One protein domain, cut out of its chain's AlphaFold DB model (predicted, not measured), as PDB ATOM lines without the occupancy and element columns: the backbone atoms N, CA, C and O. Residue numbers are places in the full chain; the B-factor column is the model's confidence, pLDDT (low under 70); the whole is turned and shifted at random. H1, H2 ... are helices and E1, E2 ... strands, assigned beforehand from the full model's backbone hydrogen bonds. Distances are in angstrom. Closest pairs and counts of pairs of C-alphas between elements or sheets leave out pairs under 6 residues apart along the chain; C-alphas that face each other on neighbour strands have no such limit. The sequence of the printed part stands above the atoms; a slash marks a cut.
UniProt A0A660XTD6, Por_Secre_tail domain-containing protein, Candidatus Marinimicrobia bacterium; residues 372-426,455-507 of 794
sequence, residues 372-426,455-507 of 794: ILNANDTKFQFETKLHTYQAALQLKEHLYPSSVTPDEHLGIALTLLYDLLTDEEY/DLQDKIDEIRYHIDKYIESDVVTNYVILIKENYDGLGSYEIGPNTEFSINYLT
ATOM      1  N   ILE A 372     -49.261  20.906  49.369       91.50
ATOM      2  CA  ILE A 372     -50.303  21.922  49.535       91.50
ATOM      3  C   ILE A 372     -49.841  22.920  50.595       91.50
ATOM      4  O   ILE A 372     -49.593  22.554  51.753       91.50
ATOM      5  N   LEU A 373     -49.760  24.180  50.187       89.38
ATOM      6  CA  LEU A 373     -49.435  25.347  50.995       89.38
ATOM      7  C   LEU A 373     -50.680  26.225  51.168       89.38
ATOM      8  O   LEU A 373     -51.696  26.034  50.503       89.38
ATOM      9  N   ASN A 374     -50.611  27.188  52.081       86.94
ATOM     10  CA  ASN A 374     -51.712  28.098  52.375       86.94
ATOM     11  C   ASN A 374     -51.209  29.539  52.338       86.94
ATOM     12  O   ASN A 374     -50.363  29.915  53.146       86.94
ATOM     13  N   ALA A 375     -51.774  30.350  51.444       81.81
ATOM     14  CA  ALA A 375     -51.421  31.759  51.275       81.81
ATOM     15  C   ALA A 375     -51.677  32.594  52.540       81.81
ATOM     16  O   ALA A 375     -51.078  33.645  52.734       81.81
ATOM     17  N   ASN A 376     -52.566  32.129  53.425       81.50
ATOM     18  CA  ASN A 376     -52.906  32.822  54.668       81.50
ATOM     19  C   ASN A 376     -52.076  32.360  55.878       81.50
ATOM     20  O   ASN A 376     -52.380  32.752  57.011       81.50
ATOM     21  N   ASP A 377     -51.081  31.493  55.684       83.00
ATOM     22  CA  ASP A 377     -50.199  31.076  56.770       83.00
ATOM     23  C   ASP A 377     -49.320  32.240  57.243       83.00
ATOM     24  O   ASP A 377     -48.756  33.005  56.466       83.00
ATOM     25  N   THR A 378     -49.148  32.356  58.560       83.94
ATOM     26  CA  THR A 378     -48.029  33.141  59.096       83.94
ATOM     27  C   THR A 378     -46.708  32.467  58.723       83.94
ATOM     28  O   THR A 378     -46.665  31.241  58.613       83.94
ATOM     29  N   LYS A 379     -45.608  33.231  58.639       78.62
ATOM     30  CA  LYS A 379     -44.254  32.688  58.397       78.62
ATOM     31  C   LYS A 379     -43.959  31.433  59.236       78.62
ATOM     32  O   LYS A 379     -43.572  30.408  58.699       78.62
ATOM     33  N   PHE A 380     -44.275  31.470  60.532       83.69
ATOM     34  CA  PHE A 380     -44.092  30.324  61.430       83.69
ATOM     35  C   PHE A 380     -44.913  29.083  61.034       83.69
ATOM     36  O   PHE A 380     -44.434  27.957  61.158       83.69
ATOM     37  N   GLN A 381     -46.164  29.260  60.598       86.12
ATOM     38  CA  GLN A 381     -47.018  28.145  60.164       86.12
ATOM     39  C   GLN A 381     -46.512  27.539  58.857       86.12
ATOM     40  O   GLN A 381     -46.419  26.316  58.762       86.12
ATOM     41  N   PHE A 382     -46.129  28.397  57.911       85.88
ATOM     42  CA  PHE A 382     -45.517  28.001  56.651       85.88
ATOM     43  C   PHE A 382     -44.234  27.191  56.887       85.88
ATOM     44  O   PHE A 382     -44.139  26.049  56.442       85.88
ATOM     45  N   GLU A 383     -43.294  27.721  57.675       85.94
ATOM     46  CA  GLU A 383     -42.034  27.046  58.019       85.94
ATOM     47  C   GLU A 383     -42.293  25.715  58.729       85.94
ATOM     48  O   GLU A 383     -41.731  24.688  58.363       85.94
ATOM     49  N   THR A 384     -43.226  25.686  59.686       91.44
ATOM     50  CA  THR A 384     -43.597  24.443  60.380       91.44
ATOM     51  C   THR A 384     -44.097  23.380  59.398       91.44
ATOM     52  O   THR A 384     -43.745  22.204  59.529       91.44
ATOM     53  N   LYS A 385     -44.927  23.765  58.421       90.50
ATOM     54  CA  LYS A 385     -45.439  22.863  57.384       90.50
ATOM     55  C   LYS A 385     -44.306  22.361  56.489       90.50
ATOM     56  O   LYS A 385     -44.223  21.152  56.268       90.50
ATOM     57  N   LEU A 386     -43.437  23.263  56.036       89.81
ATOM     58  CA  LEU A 386     -42.313  22.958  55.157       89.81
ATOM     59  C   LEU A 386     -41.300  22.021  55.832       89.81
ATOM     60  O   LEU A 386     -40.965  20.980  55.276       89.81
ATOM     61  N   HIS A 387     -40.904  22.307  57.076       93.06
ATOM     62  CA  HIS A 387     -39.985  21.463  57.853       93.06
ATOM     63  C   HIS A 387     -40.591  20.111  58.218       93.06
ATOM     64  O   HIS A 387     -39.891  19.102  58.244       93.06
ATOM     65  N   THR A 388     -41.902  20.051  58.478       95.25
ATOM     66  CA  THR A 388     -42.585  18.765  58.704       95.25
ATOM     67  C   THR A 388     -42.559  17.902  57.443       95.25
ATOM     68  O   THR A 388     -42.346  16.693  57.536       95.25
ATOM     69  N   TYR A 389     -42.771  18.515  56.276       93.44
ATOM     70  CA  TYR A 389     -42.683  17.849  54.979       93.44
ATOM     71  C   TYR A 389     -41.252  17.370  54.692       93.44
ATOM     72  O   TYR A 389     -41.045  16.175  54.486       93.44
ATOM     73  N   GLN A 390     -40.261  18.260  54.809       94.75
ATOM     74  CA  GLN A 390     -38.835  17.952  54.652       94.75
ATOM     75  C   GLN A 390     -38.403  16.779  55.547       94.75
ATOM     76  O   GLN A 390     -37.862  15.789  55.057       94.75
ATOM     77  N   ALA A 391     -38.717  16.832  56.846       96.56
ATOM     78  CA  ALA A 391     -38.340  15.788  57.797       96.56
ATOM     79  C   ALA A 391     -38.977  14.426  57.473       96.56
ATOM     80  O   ALA A 391     -38.369  13.382  57.722       96.56
ATOM     81  N   ALA A 392     -40.198  14.408  56.926       95.88
ATOM     82  CA  ALA A 392     -40.852  13.173  56.505       95.88
ATOM     83  C   ALA A 392     -40.136  12.534  55.305       95.88
ATOM     84  O   ALA A 392     -39.915  11.319  55.307       95.88
ATOM     85  N   LEU A 393     -39.735  13.343  54.321       95.81
ATOM     86  CA  LEU A 393     -39.008  12.879  53.142       95.81
ATOM     87  C   LEU A 393     -37.584  12.425  53.479       95.81
ATOM     88  O   LEU A 393     -37.203  11.314  53.117       95.81
ATOM     89  N   GLN A 394     -36.837  13.199  54.267       94.75
ATOM     90  CA  GLN A 394     -35.501  12.808  54.735       94.75
ATOM     91  C   GLN A 394     -35.544  11.531  55.592       94.75
ATOM     92  O   GLN A 394     -34.675  10.663  55.488       94.75
ATOM     93  N   LEU A 395     -36.584  11.349  56.418       96.12
ATOM     94  CA  LEU A 395     -36.776  10.099  57.156       96.12
ATOM     95  C   LEU A 395     -37.051   8.920  56.210       96.12
ATOM     96  O   LEU A 395     -36.532   7.823  56.438       96.12
ATOM     97  N   LYS A 396     -37.865   9.126  55.167       96.38
ATOM     98  CA  LYS A 396     -38.126   8.111  54.138       96.38
ATOM     99  C   LYS A 396     -36.836   7.730  53.422       96.38
ATOM    100  O   LYS A 396     -36.555   6.538  53.315       96.38
ATOM    101  N   GLU A 397     -36.037   8.707  53.011       96.06
ATOM    102  CA  GLU A 397     -34.741   8.478  52.380       96.06
ATOM    103  C   GLU A 397     -33.793   7.699  53.291       96.06
ATOM    104  O   GLU A 397     -33.206   6.701  52.875       96.06
ATOM    105  N   HIS A 398     -33.698   8.090  54.561       94.44
ATOM    106  CA  HIS A 398     -32.829   7.418  55.520       94.44
ATOM    107  C   HIS A 398     -33.210   5.945  55.736       94.44
ATOM    108  O   HIS A 398     -32.343   5.078  55.865       94.44
ATOM    109  N   LEU A 399     -34.511   5.645  55.801       95.62
ATOM    110  CA  LEU A 399     -35.007   4.290  56.060       95.62
ATOM    111  C   LEU A 399     -35.077   3.426  54.792       95.62
ATOM    112  O   LEU A 399     -34.853   2.215  54.866       95.62
ATOM    113  N   TYR A 400     -35.407   4.029  53.649       94.00
ATOM    114  CA  TYR A 400     -35.736   3.354  52.393       94.00
ATOM    115  C   TYR A 400     -35.259   4.167  51.170       94.00
ATOM    116  O   TYR A 400     -36.084   4.600  50.359       94.00
ATOM    117  N   PRO A 401     -33.940   4.334  50.971       88.81
ATOM    118  CA  PRO A 401     -33.393   5.253  49.967       88.81
ATOM    119  C   PRO A 401     -33.818   4.908  48.533       88.81
ATOM    120  O   PRO A 401     -34.086   5.787  47.732       88.81
ATOM    121  N   SER A 402     -33.980   3.622  48.205       87.69
ATOM    122  CA  SER A 402     -34.437   3.183  46.874       87.69
ATOM    123  C   SER A 402     -35.933   3.401  46.606       87.69
ATOM    124  O   SER A 402     -36.415   2.990  45.556       87.69
ATOM    125  N   SER A 403     -36.684   3.938  47.571       88.94
ATOM    126  CA  SER A 403     -38.129   4.188  47.455       88.94
ATOM    127  C   SER A 403     -38.492   5.668  47.356       88.94
ATOM    128  O   SER A 403     -39.681   5.983  47.277       88.94
ATOM    129  N   VAL A 404     -37.492   6.552  47.415       92.38
ATOM    130  CA  VAL A 404     -37.677   7.992  47.235       92.38
ATOM    131  C   VAL A 404     -37.925   8.244  45.753       92.38
ATOM    132  O   VAL A 404     -37.170   7.761  44.907       92.38
ATOM    133  N   THR A 405     -39.028   8.912  45.434       92.38
ATOM    134  CA  THR A 405     -39.356   9.267  44.051       92.38
ATOM    135  C   THR A 405     -38.518  10.467  43.608       92.38
ATOM    136  O   THR A 405     -37.967  11.178  44.452       92.38
ATOM    137  N   PRO A 406     -38.409  10.726  42.295       89.81
ATOM    138  CA  PRO A 406     -37.756  11.937  41.812       89.81
ATOM    139  C   PRO A 406     -38.368  13.192  42.446       89.81
ATOM    140  O   PRO A 406     -37.623  13.983  43.018       89.81
ATOM    141  N   ASP A 407     -39.698  13.342  42.454       88.69
ATOM    142  CA  ASP A 407     -40.362  14.518  43.043       88.69
ATOM    143  C   ASP A 407     -40.058  14.691  44.525       88.69
ATOM    144  O   ASP A 407     -39.839  15.804  44.985       88.69
ATOM    145  N   GLU A 408     -39.955  13.600  45.283       93.75
ATOM    146  CA  GLU A 408     -39.557  13.674  46.688       93.75
ATOM    147  C   GLU A 408     -38.102  14.136  46.841       93.75
ATOM    148  O   GLU A 408     -37.804  14.908  47.751       93.75
ATOM    149  N   HIS A 409     -37.190  13.728  45.950       93.81
ATOM    150  CA  HIS A 409     -35.849  14.314  45.920       93.81
ATOM    151  C   HIS A 409     -35.922  15.821  45.620       93.81
ATOM    152  O   HIS A 409     -35.334  16.609  46.361       93.81
ATOM    153  N   LEU A 410     -36.692  16.248  44.616       89.38
ATOM    154  CA  LEU A 410     -36.849  17.672  44.299       89.38
ATOM    155  C   LEU A 410     -37.505  18.459  45.450       89.38
ATOM    156  O   LEU A 410     -37.068  19.564  45.760       89.38
ATOM    157  N   GLY A 411     -38.467  17.874  46.161       90.19
ATOM    158  CA  GLY A 411     -39.075  18.447  47.360       90.19
ATOM    159  C   GLY A 411     -38.072  18.639  48.499       90.19
ATOM    160  O   GLY A 411     -38.046  19.702  49.126       90.19
ATOM    161  N   ILE A 412     -37.187  17.665  48.745       93.94
ATOM    162  CA  ILE A 412     -36.089  17.829  49.713       93.94
ATOM    163  C   ILE A 412     -35.173  18.979  49.275       93.94
ATOM    164  O   ILE A 412     -34.928  19.885  50.069       93.94
ATOM    165  N   ALA A 413     -34.741  19.003  48.011       90.69
ATOM    166  CA  ALA A 413     -33.895  20.072  47.479       90.69
ATOM    167  C   ALA A 413     -34.527  21.464  47.653       90.69
ATOM    168  O   ALA A 413     -33.865  22.389  48.117       90.69
ATOM    169  N   LEU A 414     -35.816  21.608  47.333       87.12
ATOM    170  CA  LEU A 414     -36.557  22.866  47.449       87.12
ATOM    171  C   LEU A 414     -36.661  23.358  48.894       87.12
ATOM    172  O   LEU A 414     -36.463  24.542  49.163       87.12
ATOM    173  N   THR A 415     -36.963  22.460  49.832       88.81
ATOM    174  CA  THR A 415     -37.066  22.829  51.251       88.81
ATOM    175  C   THR A 415     -35.706  23.169  51.861       88.81
ATOM    176  O   THR A 415     -35.603  24.159  52.577       88.81
ATOM    177  N   LEU A 416     -34.650  22.419  51.528       90.00
ATOM    178  CA  LEU A 416     -33.277  22.737  51.938       90.00
ATOM    179  C   LEU A 416     -32.799  24.070  51.351       90.00
ATOM    180  O   LEU A 416     -32.139  24.850  52.036       90.00
ATOM    181  N   LEU A 417     -33.155  24.358  50.097       84.50
ATOM    182  CA  LEU A 417     -32.866  25.642  49.471       84.50
ATOM    183  C   LEU A 417     -33.605  26.787  50.175       84.50
ATOM    184  O   LEU A 417     -33.006  27.829  50.424       84.50
ATOM    185  N   TYR A 418     -34.878  26.604  50.537       82.62
ATOM    186  CA  TYR A 418     -35.607  27.591  51.336       82.62
ATOM    187  C   TYR A 418     -34.911  27.855  52.677       82.62
ATOM    188  O   TYR A 418     -34.718  29.015  53.047       82.62
ATOM    189  N   ASP A 419     -34.487  26.802  53.379       85.31
ATOM    190  CA  ASP A 419     -33.757  26.939  54.641       85.31
ATOM    191  C   ASP A 419     -32.457  27.715  54.440       85.31
ATOM    192  O   ASP A 419     -32.173  28.642  55.190       85.31
ATOM    193  N   LEU A 420     -31.705  27.408  53.382       80.38
ATOM    194  CA  LEU A 420     -30.476  28.118  53.037       80.38
ATOM    195  C   LEU A 420     -30.711  29.615  52.776       80.38
ATOM    196  O   LEU A 420     -29.929  30.448  53.235       80.38
ATOM    197  N   LEU A 421     -31.781  29.956  52.055       71.75
ATOM    198  CA  LEU A 421     -32.134  31.335  51.701       71.75
ATOM    199  C   LEU A 421     -32.701  32.139  52.882       71.75
ATOM    200  O   LEU A 421     -32.609  33.365  52.891       71.75
ATOM    201  N   THR A 422     -33.310  31.471  53.861       69.25
ATOM    202  CA  THR A 422     -33.960  32.124  55.014       69.25
ATOM    203  C   THR A 422     -33.138  32.087  56.297       69.25
ATOM    204  O   THR A 422     -33.523  32.708  57.292       69.25
ATOM    205  N   ASP A 423     -31.992  31.413  56.273       73.94
ATOM    206  CA  ASP A 423     -31.049  31.377  57.377       73.94
ATOM    207  C   ASP A 423     -30.385  32.756  57.563       73.94
ATOM    208  O   ASP A 423     -29.466  33.140  56.833       73.94
ATOM    209  N   GLU A 424     -30.870  33.521  58.551       66.31
ATOM    210  CA  GLU A 424     -30.370  34.866  58.877       66.31
ATOM    211  C   GLU A 424     -28.866  34.876  59.198       66.31
ATOM    212  O   GLU A 424     -28.205  35.890  58.971       66.31
ATOM    213  N   GLU A 425     -28.309  33.766  59.698       67.06
ATOM    214  CA  GLU A 425     -26.877  33.657  59.991       67.06
ATOM    215  C   GLU A 425     -26.034  33.662  58.714       67.06
ATOM    216  O   GLU A 425     -24.925  34.188  58.720       67.06
ATOM    217  N   TYR A 426     -26.540  33.136  57.602       62.19
ATOM    218  CA  TYR A 426     -25.774  33.075  56.360       62.19
ATOM    219  C   TYR A 426     -26.231  34.158  55.396       62.19
ATOM    220  O   TYR A 426     -25.444  35.039  55.049       62.19
ATOM    221  N   ASP A 455     -18.849  27.972  55.690       66.31
ATOM    222  CA  ASP A 455     -18.825  26.748  54.894       66.31
ATOM    223  C   ASP A 455     -20.252  26.204  54.742       66.31
ATOM    224  O   ASP A 455     -20.790  25.535  55.623       66.31
ATOM    225  N   LEU A 456     -20.891  26.560  53.630       71.50
ATOM    226  CA  LEU A 456     -22.191  26.019  53.225       71.50
ATOM    227  C   LEU A 456     -22.042  24.874  52.217       71.50
ATOM    228  O   LEU A 456     -23.061  24.412  51.703       71.50
ATOM    229  N   GLN A 457     -20.816  24.420  51.923       75.50
ATOM    230  CA  GLN A 457     -20.587  23.419  50.884       75.50
ATOM    231  C   GLN A 457     -21.347  22.130  51.197       75.50
ATOM    232  O   GLN A 457     -21.998  21.594  50.313       75.50
ATOM    233  N   ASP A 458     -21.376  21.709  52.464       82.12
ATOM    234  CA  ASP A 458     -22.148  20.538  52.894       82.12
ATOM    235  C   ASP A 458     -23.656  20.690  52.593       82.12
ATOM    236  O   ASP A 458     -24.279  19.756  52.089       82.12
ATOM    237  N   LYS A 459     -24.250  21.869  52.854       83.75
ATOM    238  CA  LYS A 459     -25.680  22.135  52.583       83.75
ATOM    239  C   LYS A 459     -25.966  22.167  51.077       83.75
ATOM    240  O   LYS A 459     -26.999  21.688  50.619       83.75
ATOM    241  N   ILE A 460     -25.054  22.746  50.306       83.94
ATOM    242  CA  ILE A 460     -25.157  22.863  48.849       83.94
ATOM    243  C   ILE A 460     -24.992  21.503  48.172       83.94
ATOM    244  O   ILE A 460     -25.765  21.171  47.273       83.94
ATOM    245  N   ASP A 461     -24.025  20.705  48.618       86.62
ATOM    246  CA  ASP A 461     -23.791  19.347  48.132       86.62
ATOM    247  C   ASP A 461     -25.002  18.453  48.424       86.62
ATOM    248  O   ASP A 461     -25.378  17.640  47.579       86.62
ATOM    249  N   GLU A 462     -25.657  18.637  49.577       92.12
ATOM    250  CA  GLU A 462     -26.918  17.963  49.897       92.12
ATOM    251  C   GLU A 462     -28.021  18.352  48.899       92.12
ATOM    252  O   GLU A 462     -28.614  17.475  48.268       92.12
ATOM    253  N   ILE A 463     -28.249  19.652  48.669       89.50
ATOM    254  CA  ILE A 463     -29.246  20.126  47.694       89.50
ATOM    255  C   ILE A 463     -28.957  19.564  46.291       89.50
ATOM    256  O   ILE A 463     -29.860  19.032  45.643       89.50
ATOM    257  N   ARG A 464     -27.702  19.632  45.828       87.44
ATOM    258  CA  ARG A 464     -27.277  19.103  44.522       87.44
ATOM    259  C   ARG A 464     -27.515  17.615  44.392       87.44
ATOM    260  O   ARG A 464     -28.069  17.185  43.390       87.44
ATOM    261  N   TYR A 465     -27.153  16.841  45.410       93.19
ATOM    262  CA  TYR A 465     -27.377  15.402  45.406       93.19
ATOM    263  C   TYR A 465     -28.853  15.066  45.141       93.19
ATOM    264  O   TYR A 465     -29.148  14.169  44.350       93.19
ATOM    265  N   HIS A 466     -29.783  15.807  45.742       93.44
ATOM    266  CA  HIS A 466     -31.210  15.625  45.498       93.44
ATOM    267  C   HIS A 466     -31.645  16.077  44.097       93.44
ATOM    268  O   HIS A 466     -32.403  15.371  43.433       93.44
ATOM    269  N   ILE A 467     -31.145  17.212  43.609       87.81
ATOM    270  CA  ILE A 467     -31.450  17.678  42.250       87.81
ATOM    271  C   ILE A 467     -30.931  16.692  41.196       87.81
ATOM    272  O   ILE A 467     -31.669  16.331  40.281       87.81
ATOM    273  N   ASP A 468     -29.708  16.191  41.353       88.00
ATOM    274  CA  ASP A 468     -29.118  15.199  40.454       88.00
ATOM    275  C   ASP A 468     -29.961  13.922  40.435       88.00
ATOM    276  O   ASP A 468     -30.217  13.367  39.373       88.00
ATOM    277  N   LYS A 469     -30.484  13.478  41.586       91.44
ATOM    278  CA  LYS A 469     -31.397  12.323  41.654       91.44
ATOM    279  C   LYS A 469     -32.699  12.544  40.884       91.44
ATOM    280  O   LYS A 469     -33.206  11.586  40.303       91.44
ATOM    281  N   TYR A 470     -33.220  13.771  40.865       86.25
ATOM    282  CA  TYR A 470     -34.373  14.133  40.038       86.25
ATOM    283  C   TYR A 470     -34.015  14.122  38.544       86.25
ATOM    284  O   TYR A 470     -34.720  13.508  37.752       86.25
ATOM    285  N   ILE A 471     -32.901  14.753  38.156       80.12
ATOM    286  CA  ILE A 471     -32.492  14.918  36.749       80.12
ATOM    287  C   ILE A 471     -32.022  13.602  36.115       80.12
ATOM    288  O   ILE A 471     -32.287  13.354  34.942       80.12
ATOM    289  N   GLU A 472     -31.321  12.753  36.868       85.88
ATOM    290  CA  GLU A 472     -30.846  11.436  36.418       85.88
ATOM    291  C   GLU A 472     -31.984  10.412  36.253       85.88
ATOM    292  O   GLU A 472     -31.749   9.310  35.752       85.88
ATOM    293  N   SER A 473     -33.195  10.730  36.716       82.88
ATOM    294  CA  SER A 473     -34.340   9.829  36.647       82.88
ATOM    295  C   SER A 473     -34.911   9.738  35.231       82.88
ATOM    296  O   SER A 473     -35.239  10.743  34.611       82.88
ATOM    297  N   ASP A 474     -35.151   8.509  34.767       77.19
ATOM    298  CA  ASP A 474     -35.889   8.239  33.524       77.19
ATOM    299  C   ASP A 474     -37.425   8.318  33.705       77.19
ATOM    300  O   ASP A 474     -38.180   8.140  32.746       77.19
ATOM    301  N   VAL A 475     -37.913   8.519  34.937       77.38
ATOM    302  CA  VAL A 475     -39.348   8.645  35.247       77.38
ATOM    303  C   VAL A 475     -39.832  10.045  34.879       77.38
ATOM    304  O   VAL A 475     -39.299  11.030  35.384       77.38
ATOM    305  N   VAL A 476     -40.865  10.123  34.039       66.25
ATOM    306  CA  VAL A 476     -41.485  11.390  33.630       66.25
ATOM    307  C   VAL A 476     -42.380  11.900  34.759       66.25
ATOM    308  O   VAL A 476     -43.362  11.247  35.105       66.25
ATOM    309  N   THR A 477     -42.033  13.047  35.342       74.19
ATOM    310  CA  THR A 477     -42.777  13.653  36.453       74.19
ATOM    311  C   THR A 477     -42.584  15.176  36.516       74.19
ATOM    312  O   THR A 477     -41.681  15.704  35.863       74.19
ATOM    313  N   ASN A 478     -43.443  15.872  37.267       74.75
ATOM    314  CA  ASN A 478     -43.354  17.302  37.564       74.75
ATOM    315  C   ASN A 478     -43.607  17.534  39.054       74.75
ATOM    316  O   ASN A 478     -44.507  16.918  39.611       74.75
ATOM    317  N   TYR A 479     -42.934  18.530  39.636       80.94
ATOM    318  CA  TYR A 479     -43.211  18.950  41.008       80.94
ATOM    319  C   TYR A 479     -44.318  20.012  41.067       80.94
ATOM    320  O   TYR A 479     -44.121  21.160  40.640       80.94
ATOM    321  N   VAL A 480     -45.474  19.638  41.615       82.62
ATOM    322  CA  VAL A 480     -46.701  20.442  41.651       82.62
ATOM    323  C   VAL A 480     -46.983  20.968  43.059       82.62
ATOM    324  O   VAL A 480     -47.171  20.223  44.023       82.62
ATOM    325  N   ILE A 481     -47.092  22.290  43.172       83.69
ATOM    326  CA  ILE A 481     -47.422  23.008  44.403       83.69
ATOM    327  C   ILE A 481     -48.811  23.620  44.276       83.69
ATOM    328  O   ILE A 481     -49.050  24.475  43.423       83.69
ATOM    329  N   LEU A 482     -49.714  23.262  45.186       88.56
ATOM    330  CA  LEU A 482     -50.996  23.949  45.320       88.56
ATOM    331  C   LEU A 482     -50.902  25.006  46.415       88.56
ATOM    332  O   LEU A 482     -50.532  24.690  47.546       88.56
ATOM    333  N   ILE A 483     -51.273  26.248  46.113       86.25
ATOM    334  CA  ILE A 483     -51.361  27.314  47.115       86.25
ATOM    335  C   ILE A 483     -52.832  27.617  47.353       86.25
ATOM    336  O   ILE A 483     -53.505  28.201  46.512       86.25
ATOM    337  N   LYS A 484     -53.337  27.220  48.519       90.00
ATOM    338  CA  LYS A 484     -54.703  27.507  48.948       90.00
ATOM    339  C   LYS A 484     -54.859  28.988  49.278       90.00
ATOM    340  O   LYS A 484     -54.137  29.514  50.121       90.00
ATOM    341  N   GLU A 485     -55.833  29.639  48.656       84.81
ATOM    342  CA  GLU A 485     -56.002  31.096  48.718       84.81
ATOM    343  C   GLU A 485     -57.043  31.528  49.755       84.81
ATOM    344  O   GLU A 485     -56.917  32.588  50.372       84.81
ATOM    345  N   ASN A 486     -58.059  30.696  49.999       81.88
ATOM    346  CA  ASN A 486     -59.193  31.055  50.842       81.88
ATOM    347  C   ASN A 486     -59.466  30.063  51.986       81.88
ATOM    348  O   ASN A 486     -59.027  28.911  52.006       81.88
ATOM    349  N   TYR A 487     -60.213  30.535  52.989       82.50
ATOM    350  CA  TYR A 487     -60.714  29.686  54.065       82.50
ATOM    351  C   TYR A 487     -62.097  29.129  53.710       82.50
ATOM    352  O   TYR A 487     -63.083  29.864  53.669       82.50
ATOM    353  N   ASP A 488     -62.174  27.811  53.542       87.25
ATOM    354  CA  ASP A 488     -63.372  27.056  53.142       87.25
ATOM    355  C   ASP A 488     -63.916  26.121  54.245       87.25
ATOM    356  O   ASP A 488     -64.936  25.456  54.069       87.25
ATOM    357  N   GLY A 489     -63.249  26.066  55.405       84.94
ATOM    358  CA  GLY A 489     -63.619  25.210  56.536       84.94
ATOM    359  C   GLY A 489     -63.158  23.747  56.457       84.94
ATOM    360  O   GLY A 489     -63.476  22.998  57.380       84.94
ATOM    361  N   LEU A 490     -62.402  23.346  55.428       83.31
ATOM    362  CA  LEU A 490     -61.869  21.982  55.253       83.31
ATOM    363  C   LEU A 490     -60.500  21.767  55.928       83.31
ATOM    364  O   LEU A 490     -60.017  20.650  56.012       83.31
ATOM    365  N   GLY A 491     -59.902  22.822  56.488       87.38
ATOM    366  CA  GLY A 491     -58.553  22.801  57.065       87.38
ATOM    367  C   GLY A 491     -57.553  23.540  56.177       87.38
ATOM    368  O   GLY A 491     -57.822  23.791  55.005       87.38
ATOM    369  N   SER A 492     -56.410  23.944  56.732       89.19
ATOM    370  CA  SER A 492     -55.463  24.830  56.031       89.19
ATOM    371  C   SER A 492     -54.777  24.194  54.820       89.19
ATOM    372  O   SER A 492     -54.317  24.920  53.955       89.19
ATOM    373  N   TYR A 493     -54.718  22.862  54.737       92.25
ATOM    374  CA  TYR A 493     -53.942  22.141  53.713       92.25
ATOM    375  C   TYR A 493     -54.752  21.035  53.029       92.25
ATOM    376  O   TYR A 493     -54.185  20.054  52.560       92.25
ATOM    377  N   GLU A 494     -56.077  21.164  53.038       92.31
ATOM    378  CA  GLU A 494     -56.993  20.242  52.366       92.31
ATOM    379  C   GLU A 494     -57.718  20.995  51.248       92.31
ATOM    380  O   GLU A 494     -58.226  22.101  51.469       92.31
ATOM    381  N   ILE A 495     -57.751  20.394  50.059       92.94
ATOM    382  CA  ILE A 495     -58.529  20.868  48.915       92.94
ATOM    383  C   ILE A 495     -59.846  20.096  48.890       92.94
ATOM    384  O   ILE A 495     -59.885  18.883  49.090       92.94
ATOM    385  N   GLY A 496     -60.941  20.800  48.644       90.69
ATOM    386  CA  GLY A 496     -62.233  20.190  48.394       90.69
ATOM    387  C   GLY A 496     -63.078  21.019  47.438       90.69
ATOM    388  O   GLY A 496     -62.586  21.963  46.828       90.69
ATOM    389  N   PRO A 497     -64.375  20.696  47.306       88.69
ATOM    390  CA  PRO A 497     -65.184  21.111  46.159       88.69
ATOM    391  C   PRO A 497     -65.298  22.617  45.899       88.69
ATOM    392  O   PRO A 497     -65.608  23.004  44.784       88.69
ATOM    393  N   ASN A 498     -65.077  23.462  46.911       86.81
ATOM    394  CA  ASN A 498     -65.204  24.920  46.796       86.81
ATOM    395  C   ASN A 498     -63.909  25.659  47.174       86.81
ATOM    396  O   ASN A 498     -63.950  26.855  47.458       86.81
ATOM    397  N   THR A 499     -62.785  24.948  47.265       89.81
ATOM    398  CA  THR A 499     -61.500  25.563  47.598       89.81
ATOM    399  C   THR A 499     -61.005  26.395  46.417       89.81
ATOM    400  O   THR A 499     -61.009  25.920  45.276       89.81
ATOM    401  N   GLU A 500     -60.565  27.620  46.698       89.06
ATOM    402  CA  GLU A 500     -59.812  28.446  45.748       89.06
ATOM    403  C   GLU A 500     -58.317  28.232  45.994       89.06
ATOM    404  O   GLU A 500     -57.857  28.231  47.142       89.06
ATOM    405  N   PHE A 501     -57.576  27.991  44.916       86.00
ATOM    406  CA  PHE A 501     -56.144  27.739  44.955       86.00
ATOM    407  C   PHE A 501     -55.498  28.030  43.599       86.00
ATOM    408  O   PHE A 501     -56.145  27.901  42.553       86.00
ATOM    409  N   SER A 502     -54.204  28.333  43.631       79.94
ATOM    410  CA  SER A 502     -53.342  28.370  42.453       79.94
ATOM    411  C   SER A 502     -52.517  27.087  42.335       79.94
ATOM    412  O   SER A 502     -52.193  26.437  43.333       79.94
ATOM    413  N   ILE A 503     -52.205  26.704  41.095       77.25
ATOM    414  CA  ILE A 503     -51.360  25.553  40.761       77.25
ATOM    415  C   ILE A 503     -50.029  26.109  40.264       77.25
ATOM    416  O   ILE A 503     -49.997  26.854  39.286       77.25
ATOM    417  N   ASN A 504     -48.943  25.759  40.942       70.06
ATOM    418  CA  ASN A 504     -47.600  26.232  40.646       70.06
ATOM    419  C   ASN A 504     -46.705  25.041  40.321       70.06
ATOM    420  O   ASN A 504     -46.724  24.036  41.027       70.06
ATOM    421  N   TYR A 505     -45.890  25.179  39.282       66.69
ATOM    422  CA  TYR A 505     -44.922  24.167  38.877       66.69
ATOM    423  C   TYR A 505     -43.520  24.729  39.095       66.69
ATOM    424  O   TYR A 505     -43.211  25.822  38.615       66.69
ATOM    425  N   LEU A 506     -42.673  24.002  39.822       63.84
ATOM    426  CA  LEU A 506     -41.262  24.359  39.979       63.84
ATOM    427  C   LEU A 506     -40.398  23.406  39.163       63.84
ATOM    428  O   LEU A 506     -40.552  22.191  39.235       63.84
ATOM    429  N   THR A 507     -39.469  23.968  38.392       65.19
ATOM    430  CA  THR A 507     -38.606  23.192  37.501       65.19
ATOM    431  C   THR A 507     -37.215  23.021  38.113       65.19
ATOM    432  O   THR A 507     -36.660  23.950  38.707       65.19
TER     433      THR A 507
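What this domain is: This is residues 372 to 426 and 455 to 507 of the 794 residues of the protein "Por_Secre_tail domain-containing protein" of Candidatus Marinimicrobia bacterium (UniProt A0A660XTD6). H2 is the middle one of three helices, with H3 alongside it on one side and H1 slanting across it on the other. A small sheet of three strands sits to one side of the helices, grazed by parts of H1 and H2, and a long loop at residues 485 to 500 makes the end of the domain far from H3. The printed part has 108 residues, with three named helices and three named strands in the order E1, H1, H2, H3, E2, E3; the sheet is mixed, in the order E1, E2, E3, and the class is mixed, helices and strands. The whole is only just compact, close to loose, with a radius of gyration of the C-alphas of 15.2 A, and it spans 41 by 37 by 26 A.

How they stand to each other: E1, residues 372 to 374, is an edge strand and runs parallel to its neighbour E2, residues 479 to 484, with N 373 and O 482 within hydrogen-bond range at 2.8 A. E2 is the inner strand and forms a hairpin with the antiparallel edge strand E3, residues 501 to 506; N 481 and O 504 are 2.8 A apart, and N 502 and O 483 are 3.0 A apart. H1, residues 379 to 399, is on the sheet but only grazes it, with residues 381 to 386; its closest C-alpha pair with E1 is Leu 373 and Phe 382, 7.4 A apart. With residues 386 to 394 alone, H1 touches H2, residues 406 to 422, and the closest C-alphas are those of Gln 390 and Ile 412, 5.7 A apart. H1 and H2 form a helical hairpin and run opposite ways at a steep tilt of 44 degrees. H2 also only grazes the sheet, with residues 406 to 414; the C-alphas of Asp 407 and Tyr 479, the closest of H2 and E2, are 5.6 A apart. H2 touches H3, residues 457 to 471, at a shallow tilt of 29 degrees, opposite ways, with the closest C-alphas, those of Pro 406 and Tyr 470, 4.4 A apart. H3 is apart from H1 and is not on the sheet. In H1, H2 and H3 every O i to N i+4 pair is within hydrogen-bond range.

Where its parts are: E1 begins at C-alpha 372, (-50.303, 21.922, 49.535), and measures 6.9 A. H1 is 30.0 A long and begins at C-alpha 379, (-44.254, 32.688, 58.397). H2 is 24.4 A long and H3 20.3 A. E2 is 16.4 A long, and E3, 16.1 A, ends at C-alpha 506, (-41.262, 24.359, 39.979).

The domain as a whole: The two C-alphas farthest apart are those of Asp 455 and Pro 497, at 47.5 A. Residues 427 to 454 are not printed, and C-alphas 426 and 455 are 9.5 A apart across this cut. The link from E2 to E3 is long, 16 residues. The mean pLDDT of the printed part is 85.3; it is under 70 at residues 422, 424 to 426, 455, 476 and 505 to 507.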